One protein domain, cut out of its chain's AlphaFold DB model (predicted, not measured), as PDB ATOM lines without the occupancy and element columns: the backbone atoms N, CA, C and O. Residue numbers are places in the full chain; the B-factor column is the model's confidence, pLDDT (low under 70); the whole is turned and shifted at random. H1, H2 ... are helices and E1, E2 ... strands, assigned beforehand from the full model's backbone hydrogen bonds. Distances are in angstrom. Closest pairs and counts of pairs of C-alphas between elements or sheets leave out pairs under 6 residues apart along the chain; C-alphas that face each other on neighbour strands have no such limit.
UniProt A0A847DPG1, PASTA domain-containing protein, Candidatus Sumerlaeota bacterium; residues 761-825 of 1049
ATOM      1  N   MET A 761      -2.072  49.144   3.951       78.06
ATOM      2  CA  MET A 761      -1.213  48.579   4.990       78.06
ATOM      3  C   MET A 761      -0.112  47.704   4.355       78.06
ATOM      4  O   MET A 761      -0.438  46.757   3.638       78.06
ATOM      5  N   PRO A 762       1.188  47.964   4.574       74.81
ATOM      6  CA  PRO A 762       2.249  47.068   4.105       74.81
ATOM      7  C   PRO A 762       2.230  45.711   4.831       74.81
ATOM      8  O   PRO A 762       1.749  45.618   5.959       74.81
ATOM      9  N   ASP A 763       2.794  44.665   4.212       79.44
ATOM     10  CA  ASP A 763       3.184  43.457   4.959       79.44
ATOM     11  C   ASP A 763       4.506  43.742   5.675       79.44
ATOM     12  O   ASP A 763       5.523  44.033   5.040       79.44
ATOM     13  N   LEU A 764       4.455  43.715   7.000       82.69
ATOM     14  CA  LEU A 764       5.554  44.007   7.908       82.69
ATOM     15  C   LEU A 764       6.107  42.734   8.554       82.69
ATOM     16  O   LEU A 764       7.119  42.805   9.250       82.69
ATOM     17  N   ARG A 765       5.467  41.574   8.347       81.88
ATOM     18  CA  ARG A 765       5.856  40.309   8.982       81.88
ATOM     19  C   ARG A 765       7.260  39.884   8.550       81.88
ATOM     20  O   ARG A 765       7.649  40.017   7.392       81.88
ATOM     21  N   GLY A 766       8.041  39.393   9.507       64.31
ATOM     22  CA  GLY A 766       9.457  39.058   9.342       64.31
ATOM     23  C   GLY A 766      10.424  40.249   9.411       64.31
ATOM     24  O   GLY A 766      11.631  40.021   9.480       64.31
ATOM     25  N   LEU A 767       9.944  41.500   9.443       76.44
ATOM     26  CA  LEU A 767      10.795  42.684   9.615       76.44
ATOM     27  C   LEU A 767      11.096  42.954  11.094       76.44
ATOM     28  O   LEU A 767      10.270  42.689  11.970       76.44
ATOM     29  N   SER A 768      12.254  43.548  11.389       79.94
ATOM     30  CA  SER A 768      12.510  44.104  12.722       79.94
ATOM     31  C   SER A 768      11.637  45.334  12.984       79.94
ATOM     32  O   SER A 768      11.243  46.041  12.052       79.94
ATOM     33  N   LEU A 769      11.396  45.664  14.258       81.06
ATOM     34  CA  LEU A 769      10.633  46.863  14.633       81.06
ATOM     35  C   LEU A 769      11.172  48.147  13.972       81.06
ATOM     36  O   LEU A 769      10.395  49.015  13.581       81.06
ATOM     37  N   ARG A 770      12.495  48.259  13.801       73.69
ATOM     38  CA  ARG A 770      13.149  49.414  13.166       73.69
ATOM     39  C   ARG A 770      12.847  49.512  11.667       73.69
ATOM     40  O   ARG A 770      12.678  50.611  11.150       73.69
ATOM     41  N   GLU A 771      12.789  48.380  10.974       75.44
ATOM     42  CA  GLU A 771      12.451  48.315   9.547       75.44
ATOM     43  C   GLU A 771      10.951  48.528   9.328       75.44
ATOM     44  O   GLU A 771      10.568  49.287   8.442       75.44
ATOM     45  N   ALA A 772      10.114  47.936  10.186       80.31
ATOM     46  CA  ALA A 772       8.669  48.124  10.160       80.31
ATOM     47  C   ALA A 772       8.275  49.588  10.420       80.31
ATOM     48  O   ALA A 772       7.510  50.158   9.647       80.31
ATOM     49  N   SER A 773       8.868  50.231  11.435       78.31
ATOM     50  CA  SER A 773       8.637  51.656  11.735       78.31
ATOM     51  C   SER A 773       8.969  52.546  10.534       78.31
ATOM     52  O   SER A 773       8.181  53.410  10.175       78.31
ATOM     53  N   LYS A 774      10.087  52.278   9.846       77.00
ATOM     54  CA  LYS A 774      10.514  53.037   8.660       77.00
ATOM     55  C   LYS A 774       9.558  52.905   7.464       77.00
ATOM     56  O   LYS A 774       9.487  53.804   6.634       77.00
ATOM     57  N   LEU A 775       8.827  51.794   7.352       72.19
ATOM     58  CA  LEU A 775       7.769  51.635   6.345       72.19
ATOM     59  C   LEU A 775       6.446  52.294   6.767       72.19
ATOM     60  O   LEU A 775       5.628  52.601   5.903       72.19
ATOM     61  N   LEU A 776       6.252  52.531   8.068       74.69
ATOM     62  CA  LEU A 776       5.099  53.237   8.632       74.69
ATOM     63  C   LEU A 776       5.303  54.760   8.750       74.69
ATOM     64  O   LEU A 776       4.316  55.472   8.844       74.69
ATOM     65  N   GLU A 777       6.531  55.290   8.661       69.19
ATOM     66  CA  GLU A 777       6.833  56.743   8.711       69.19
ATOM     67  C   GLU A 777       6.066  57.596   7.672       69.19
ATOM     68  O   GLU A 777       5.937  58.804   7.848       69.19
ATOM     69  N   GLY A 778       5.555  56.992   6.591       63.31
ATOM     70  CA  GLY A 778       4.712  57.655   5.584       63.31
ATOM     71  C   GLY A 778       3.199  57.549   5.822       63.31
ATOM     72  O   GLY A 778       2.424  57.926   4.942       63.31
ATOM     73  N   ILE A 779       2.772  56.987   6.955       68.19
ATOM     74  CA  ILE A 779       1.378  56.748   7.339       68.19
ATOM     75  C   ILE A 779       1.140  57.482   8.664       68.19
ATOM     76  O   ILE A 779       1.734  57.138   9.682       68.19
ATOM     77  N   ASP A 780       0.262  58.486   8.658       60.28
ATOM     78  CA  ASP A 780      -0.007  59.359   9.813       60.28
ATOM     79  C   ASP A 780      -0.932  58.676  10.848       60.28
ATOM     80  O   ASP A 780      -2.069  59.081  11.079       60.28
ATOM     81  N   GLN A 781      -0.481  57.540  11.396       67.12
ATOM     82  CA  GLN A 781      -1.214  56.720  12.367       67.12
ATOM     83  C   GLN A 781      -0.274  56.170  13.448       67.12
ATOM     84  O   GLN A 781       0.757  55.560  13.165       67.12
ATOM     85  N   SER A 782      -0.660  56.330  14.716       68.50
ATOM     86  CA  SER A 782       0.067  55.749  15.850       68.50
ATOM     87  C   SER A 782      -0.071  54.224  15.882       68.50
ATOM     88  O   SER A 782      -1.196  53.715  15.832       68.50
ATOM     89  N   PHE A 783       1.039  53.503  16.069       79.25
ATOM     90  CA  PHE A 783       1.035  52.047  16.234       79.25
ATOM     91  C   PHE A 783       1.425  51.599  17.652       79.25
ATOM     92  O   PHE A 783       2.241  52.228  18.326       79.25
ATOM     93  N   VAL A 784       0.848  50.483  18.104       83.75
ATOM     94  CA  VAL A 784       1.123  49.843  19.400       83.75
ATOM     95  C   VAL A 784       1.929  48.566  19.180       83.75
ATOM     96  O   VAL A 784       1.566  47.736  18.350       83.75
ATOM     97  N   VAL A 785       3.003  48.379  19.947       86.12
ATOM     98  CA  VAL A 785       3.886  47.205  19.853       86.12
ATOM     99  C   VAL A 785       3.715  46.317  21.085       86.12
ATOM    100  O   VAL A 785       3.683  46.821  22.207       86.12
ATOM    101  N   LYS A 786       3.643  44.996  20.894       86.25
ATOM    102  CA  LYS A 786       3.711  43.991  21.967       86.25
ATOM    103  C   LYS A 786       4.799  42.959  21.661       86.25
ATOM    104  O   LYS A 786       4.880  42.486  20.535       86.25
ATOM    105  N   GLY A 787       5.587  42.569  22.664       83.38
ATOM    106  CA  GLY A 787       6.657  41.567  22.523       83.38
ATOM    107  C   GLY A 787       7.997  42.133  22.033       83.38
ATOM    108  O   GLY A 787       8.167  43.344  21.924       83.38
ATOM    109  N   ASN A 788       8.951  41.240  21.741       72.50
ATOM    110  CA  ASN A 788      10.307  41.562  21.277       72.50
ATOM    111  C   ASN A 788      10.701  40.672  20.086       72.50
ATOM    112  O   ASN A 788      10.366  39.491  20.072       72.50
ATOM    113  N   GLY A 789      11.473  41.212  19.135       79.44
ATOM    114  CA  GLY A 789      12.004  40.465  17.985       79.44
ATOM    115  C   GLY A 789      11.584  41.048  16.633       79.44
ATOM    116  O   GLY A 789      11.688  42.259  16.420       79.44
ATOM    117  N   VAL A 790      11.143  40.186  15.716       74.69
ATOM    118  CA  VAL A 790      10.580  40.563  14.405       74.69
ATOM    119  C   VAL A 790       9.056  40.485  14.435       74.69
ATOM    120  O   VAL A 790       8.495  39.760  15.252       74.69
ATOM    121  N   VAL A 791       8.373  41.219  13.557       79.56
ATOM    122  CA  VAL A 791       6.905  41.200  13.464       79.56
ATOM    123  C   VAL A 791       6.426  39.796  13.081       79.56
ATOM    124  O   VAL A 791       6.748  39.296  12.007       79.56
ATOM    125  N   VAL A 792       5.645  39.168  13.958       78.62
ATOM    126  CA  VAL A 792       4.981  37.875  13.730       78.62
ATOM    127  C   VAL A 792       3.559  38.100  13.220       78.62
ATOM    128  O   VAL A 792       3.130  37.448  12.271       78.62
ATOM    129  N   SER A 793       2.845  39.070  13.797       83.56
ATOM    130  CA  SER A 793       1.513  39.475  13.348       83.56
ATOM    131  C   SER A 793       1.335  40.990  13.376       83.56
ATOM    132  O   SER A 793       2.028  41.710  14.101       83.56
ATOM    133  N   GLN A 794       0.394  41.464  12.567       86.00
ATOM    134  CA  GLN A 794       0.038  42.869  12.434       86.00
ATOM    135  C   GLN A 794      -1.479  43.020  12.328       86.00
ATOM    136  O   GLN A 794      -2.159  42.125  11.836       86.00
ATOM    137  N   VAL A 795      -1.989  44.173  12.738       81.50
ATOM    138  CA  VAL A 795      -3.357  44.625  12.482       81.50
ATOM    139  C   VAL A 795      -3.266  46.092  12.047       81.50
ATOM    140  O   VAL A 795      -2.558  46.839  12.722       81.50
ATOM    141  N   PRO A 796      -3.942  46.543  10.974       74.94
ATOM    142  CA  PRO A 796      -4.699  45.748  10.007       74.94
ATOM    143  C   PRO A 796      -3.845  44.743   9.218       74.94
ATOM    144  O   PRO A 796      -2.612  44.793   9.213       74.94
ATOM    145  N   GLU A 797      -4.527  43.824   8.539       69.88
ATOM    146  CA  GLU A 797      -3.889  42.831   7.675       69.88
ATOM    147  C   GLU A 797      -3.177  43.472   6.472       69.88
ATOM    148  O   GLU A 797      -3.596  44.539   6.000       69.88
ATOM    149  N   PRO A 798      -2.124  42.829   5.933       69.94
ATOM    150  CA  PRO A 798      -1.425  43.314   4.755       69.94
ATOM    151  C   PRO A 798      -2.350  43.586   3.567       69.94
ATOM    152  O   PRO A 798      -3.265  42.824   3.259       69.94
ATOM    153  N   TYR A 799      -2.044  44.665   2.856       66.75
ATOM    154  CA  TYR A 799      -2.707  45.146   1.646       66.75
ATOM    155  C   TYR A 799      -4.160  45.618   1.823       66.75
ATOM    156  O   TYR A 799      -4.775  46.037   0.840       66.75
ATOM    157  N   LEU A 800      -4.700  45.637   3.049       67.81
ATOM    158  CA  LEU A 800      -5.976  46.302   3.324       67.81
ATOM    159  C   LEU A 800      -5.847  47.835   3.222       67.81
ATOM    160  O   LEU A 800      -4.802  48.387   3.582       67.81
ATOM    161  N   PRO A 801      -6.899  48.550   2.777       64.62
ATOM    162  CA  PRO A 801      -6.947  50.005   2.849       64.62
ATOM    163  C   PRO A 801      -6.889  50.496   4.299       64.62
ATOM    164  O   PRO A 801      -7.663  50.051   5.148       64.62
ATOM    165  N   LEU A 802      -6.010  51.456   4.572       66.94
ATOM    166  CA  LEU A 802      -5.982  52.181   5.838       66.94
ATOM    167  C   LEU A 802      -7.021  53.301   5.768       66.94
ATOM    168  O   LEU A 802      -6.801  54.340   5.146       66.94
ATOM    169  N   ALA A 803      -8.186  53.060   6.375       57.81
ATOM    170  CA  ALA A 803      -9.256  54.047   6.447       57.81
ATOM    171  C   ALA A 803      -8.779  55.307   7.188       57.81
ATOM    172  O   ALA A 803      -8.133  55.228   8.235       57.81
ATOM    173  N   ALA A 804      -9.108  56.470   6.630       51.62
ATOM    174  CA  ALA A 804      -8.355  57.705   6.831       51.62
ATOM    175  C   ALA A 804      -8.512  58.411   8.198       51.62
ATOM    176  O   ALA A 804      -8.197  59.592   8.248       51.62
ATOM    177  N   ASN A 805      -9.009  57.763   9.271       52.16
ATOM    178  CA  ASN A 805      -9.073  58.416  10.598       52.16
ATOM    179  C   ASN A 805      -9.225  57.562  11.887       52.16
ATOM    180  O   ASN A 805      -9.275  58.175  12.944       52.16
ATOM    181  N   ASP A 806      -9.275  56.215  11.882       53.62
ATOM    182  CA  ASP A 806      -9.513  55.456  13.149       53.62
ATOM    183  C   ASP A 806      -8.788  54.094  13.308       53.62
ATOM    184  O   ASP A 806      -8.949  53.401  14.317       53.62
ATOM    185  N   ALA A 807      -7.958  53.670  12.350       57.03
ATOM    186  CA  ALA A 807      -7.271  52.377  12.441       57.03
ATOM    187  C   ALA A 807      -6.037  52.441  13.368       57.03
ATOM    188  O   ALA A 807      -4.962  52.872  12.957       57.03
ATOM    189  N   LYS A 808      -6.157  51.960  14.614       69.69
ATOM    190  CA  LYS A 808      -4.982  51.711  15.472       69.69
ATOM    191  C   LYS A 808      -4.184  50.530  14.927       69.69
ATOM    192  O   LYS A 808      -4.642  49.390  14.992       69.69
ATOM    193  N   ILE A 809      -2.979  50.799  14.435       82.50
ATOM    194  CA  ILE A 809      -2.065  49.747  13.991       82.50
ATOM    195  C   ILE A 809      -1.516  49.014  15.227       82.50
ATOM    196  O   ILE A 809      -1.055  49.648  16.176       82.50
ATOM    197  N   GLN A 810      -1.537  47.683  15.238       86.94
ATOM    198  CA  GLN A 810      -0.937  46.868  16.299       86.94
ATOM    199  C   GLN A 810       0.067  45.882  15.701       86.94
ATOM    200  O   GLN A 810      -0.259  45.159  14.766       86.94
ATOM    201  N   LEU A 811       1.275  45.828  16.263       89.81
ATOM    202  CA  LEU A 811       2.346  44.914  15.868       89.81
ATOM    203  C   LEU A 811       2.671  43.964  17.026       89.81
ATOM    204  O   LEU A 811       2.953  44.413  18.139       89.81
ATOM    205  N   THR A 812       2.681  42.660  16.759       89.56
ATOM    206  CA  THR A 812       3.150  41.645  17.712       89.56
ATOM    207  C   THR A 812       4.508  41.135  17.256       89.56
ATOM    208  O   THR A 812       4.636  40.632  16.139       89.56
ATOM    209  N   LEU A 813       5.524  41.271  18.105       84.12
ATOM    210  CA  LEU A 813       6.886  40.823  17.844       84.12
ATOM    211  C   LEU A 813       7.168  39.477  18.523       84.12
ATOM    212  O   LEU A 813       6.747  39.247  19.657       84.12
ATOM    213  N   GLY A 814       7.947  38.640  17.848       77.56
ATOM    214  CA  GLY A 814       8.422  37.347  18.334       77.56
ATOM    215  C   GLY A 814       9.654  36.871  17.563       77.56
ATOM    216  O   GLY A 814      10.393  37.661  16.966       77.56
ATOM    217  N   THR A 815       9.915  35.569  17.590       64.69
ATOM    218  CA  THR A 815      11.102  34.979  16.961       64.69
ATOM    219  C   THR A 815      10.996  34.944  15.426       64.69
ATOM    220  O   THR A 815       9.897  34.881  14.873       64.69
ATOM    221  N   PRO A 816      12.133  34.913  14.700       53.00
ATOM    222  CA  PRO A 816      12.129  34.746  13.245       53.00
ATOM    223  C   PRO A 816      11.412  33.478  12.766       53.00
ATOM    224  O   PRO A 816      10.780  33.504  11.716       53.00
ATOM    225  N   LEU A 817      11.467  32.396  13.552       46.41
ATOM    226  CA  LEU A 817      10.780  31.143  13.241       46.41
ATOM    227  C   LEU A 817       9.257  31.274  13.389       46.41
ATOM    228  O   LEU A 817       8.525  30.781  12.539       46.41
ATOM    229  N   GLU A 818       8.771  31.966  14.424       52.81
ATOM    230  CA  GLU A 818       7.339  32.260  14.583       52.81
ATOM    231  C   GLU A 818       6.824  33.177  13.470       52.81
ATOM    232  O   GLU A 818       5.726  32.960  12.967       52.81
ATOM    233  N   ALA A 819       7.621  34.155  13.025       51.03
ATOM    234  CA  ALA A 819       7.256  35.010  11.896       51.03
ATOM    235  C   ALA A 819       7.217  34.230  10.571       51.03
ATOM    236  O   ALA A 819       6.274  34.384   9.797       51.03
ATOM    237  N   GLU A 820       8.193  33.351  10.322       48.31
ATOM    238  CA  GLU A 820       8.193  32.467   9.151       48.31
ATOM    239  C   GLU A 820       6.994  31.501   9.182       48.31
ATOM    240  O   GLU A 820       6.311  31.335   8.172       48.31
ATOM    241  N   LEU A 821       6.658  30.941  10.351       48.47
ATOM    242  CA  LEU A 821       5.457  30.128  10.549       48.47
ATOM    243  C   LEU A 821       4.165  30.926  10.322       48.47
ATOM    244  O   LEU A 821       3.297  30.441   9.605       48.47
ATOM    245  N   ALA A 822       4.044  32.154  10.834       54.69
ATOM    246  CA  ALA A 822       2.860  32.996  10.644       54.69
ATOM    247  C   ALA A 822       2.651  33.405   9.171       54.69
ATOM    248  O   ALA A 822       1.521  33.393   8.676       54.69
ATOM    249  N   ILE A 823       3.738  33.691   8.443       53.16
ATOM    250  CA  ILE A 823       3.721  33.932   6.990       53.16
ATOM    251  C   ILE A 823       3.268  32.672   6.228       53.16
ATOM    252  O   ILE A 823       2.557  32.778   5.229       53.16
ATOM    253  N   LEU A 824       3.655  31.478   6.694       43.91
ATOM    254  CA  LEU A 824       3.288  30.194   6.083       43.91
ATOM    255  C   LEU A 824       1.877  29.703   6.453       43.91
ATOM    256  O   LEU A 824       1.281  28.966   5.667       43.91
ATOM    257  N   GLN A 825       1.358  30.067   7.629       46.88
ATOM    258  CA  GLN A 825       0.085  29.571   8.170       46.88
ATOM    259  C   GLN A 825      -1.139  30.367   7.712       46.88
ATOM    260  O   GLN A 825      -2.227  29.803   7.684       46.88
TER     261      GLN A 825
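AT A GLANCE: This is residues 761 to 825 of the 1049 residues of the protein "PASTA domain-containing protein" of Candidatus Sumerlaeota bacterium (UniProt A0A847DPG1). A small, twisted three-stranded sheet has helix H1 over one face and H2 beside edge strand E2 on the opposite face; a long loop joins E2 to E3. The 65 printed residues include H1, E1, E2, E3, H2 in that order; the sheet runs E1 E3 E2, mixed, as is the class. It is compact, radius of gyration of the C-alphas 11.2 A, spans 34 by 22 by 16 A.

HOW THE PARTS SIT: E3, residues 809 to 814, is parallel to E1, residues 783 to 787; N 784 and O 809 are 2.8 A apart. E3 and E2, residues 790 to 795, form an antiparallel hairpin; N 792 and O 812 are 2.8 A apart. H1, residues 769 to 776, is on the sheet; its closest C-alphas to E2, Leu 769 and Val 790, are 6.3 A apart. H2, residues 816 to 825, is on the opposite face; its closest to E2, Ala 819 and Val 792, are 4.1 A apart. In both helices every O i to N i+4 pair is within hydrogen-bond range.

IN THESE COORDINATES: E3 spans 16.8 A, H2 14.1 A. C-alpha 769 is at (10.633, 46.863, 14.633), C-alpha 825 at (0.085, 29.571, 8.170).

THE WHOLE: The printed part has no cut. The E2 to E3 link is long. pLDDT is under 70 at 30 residues, among them 797 to 808 and 815 to 825.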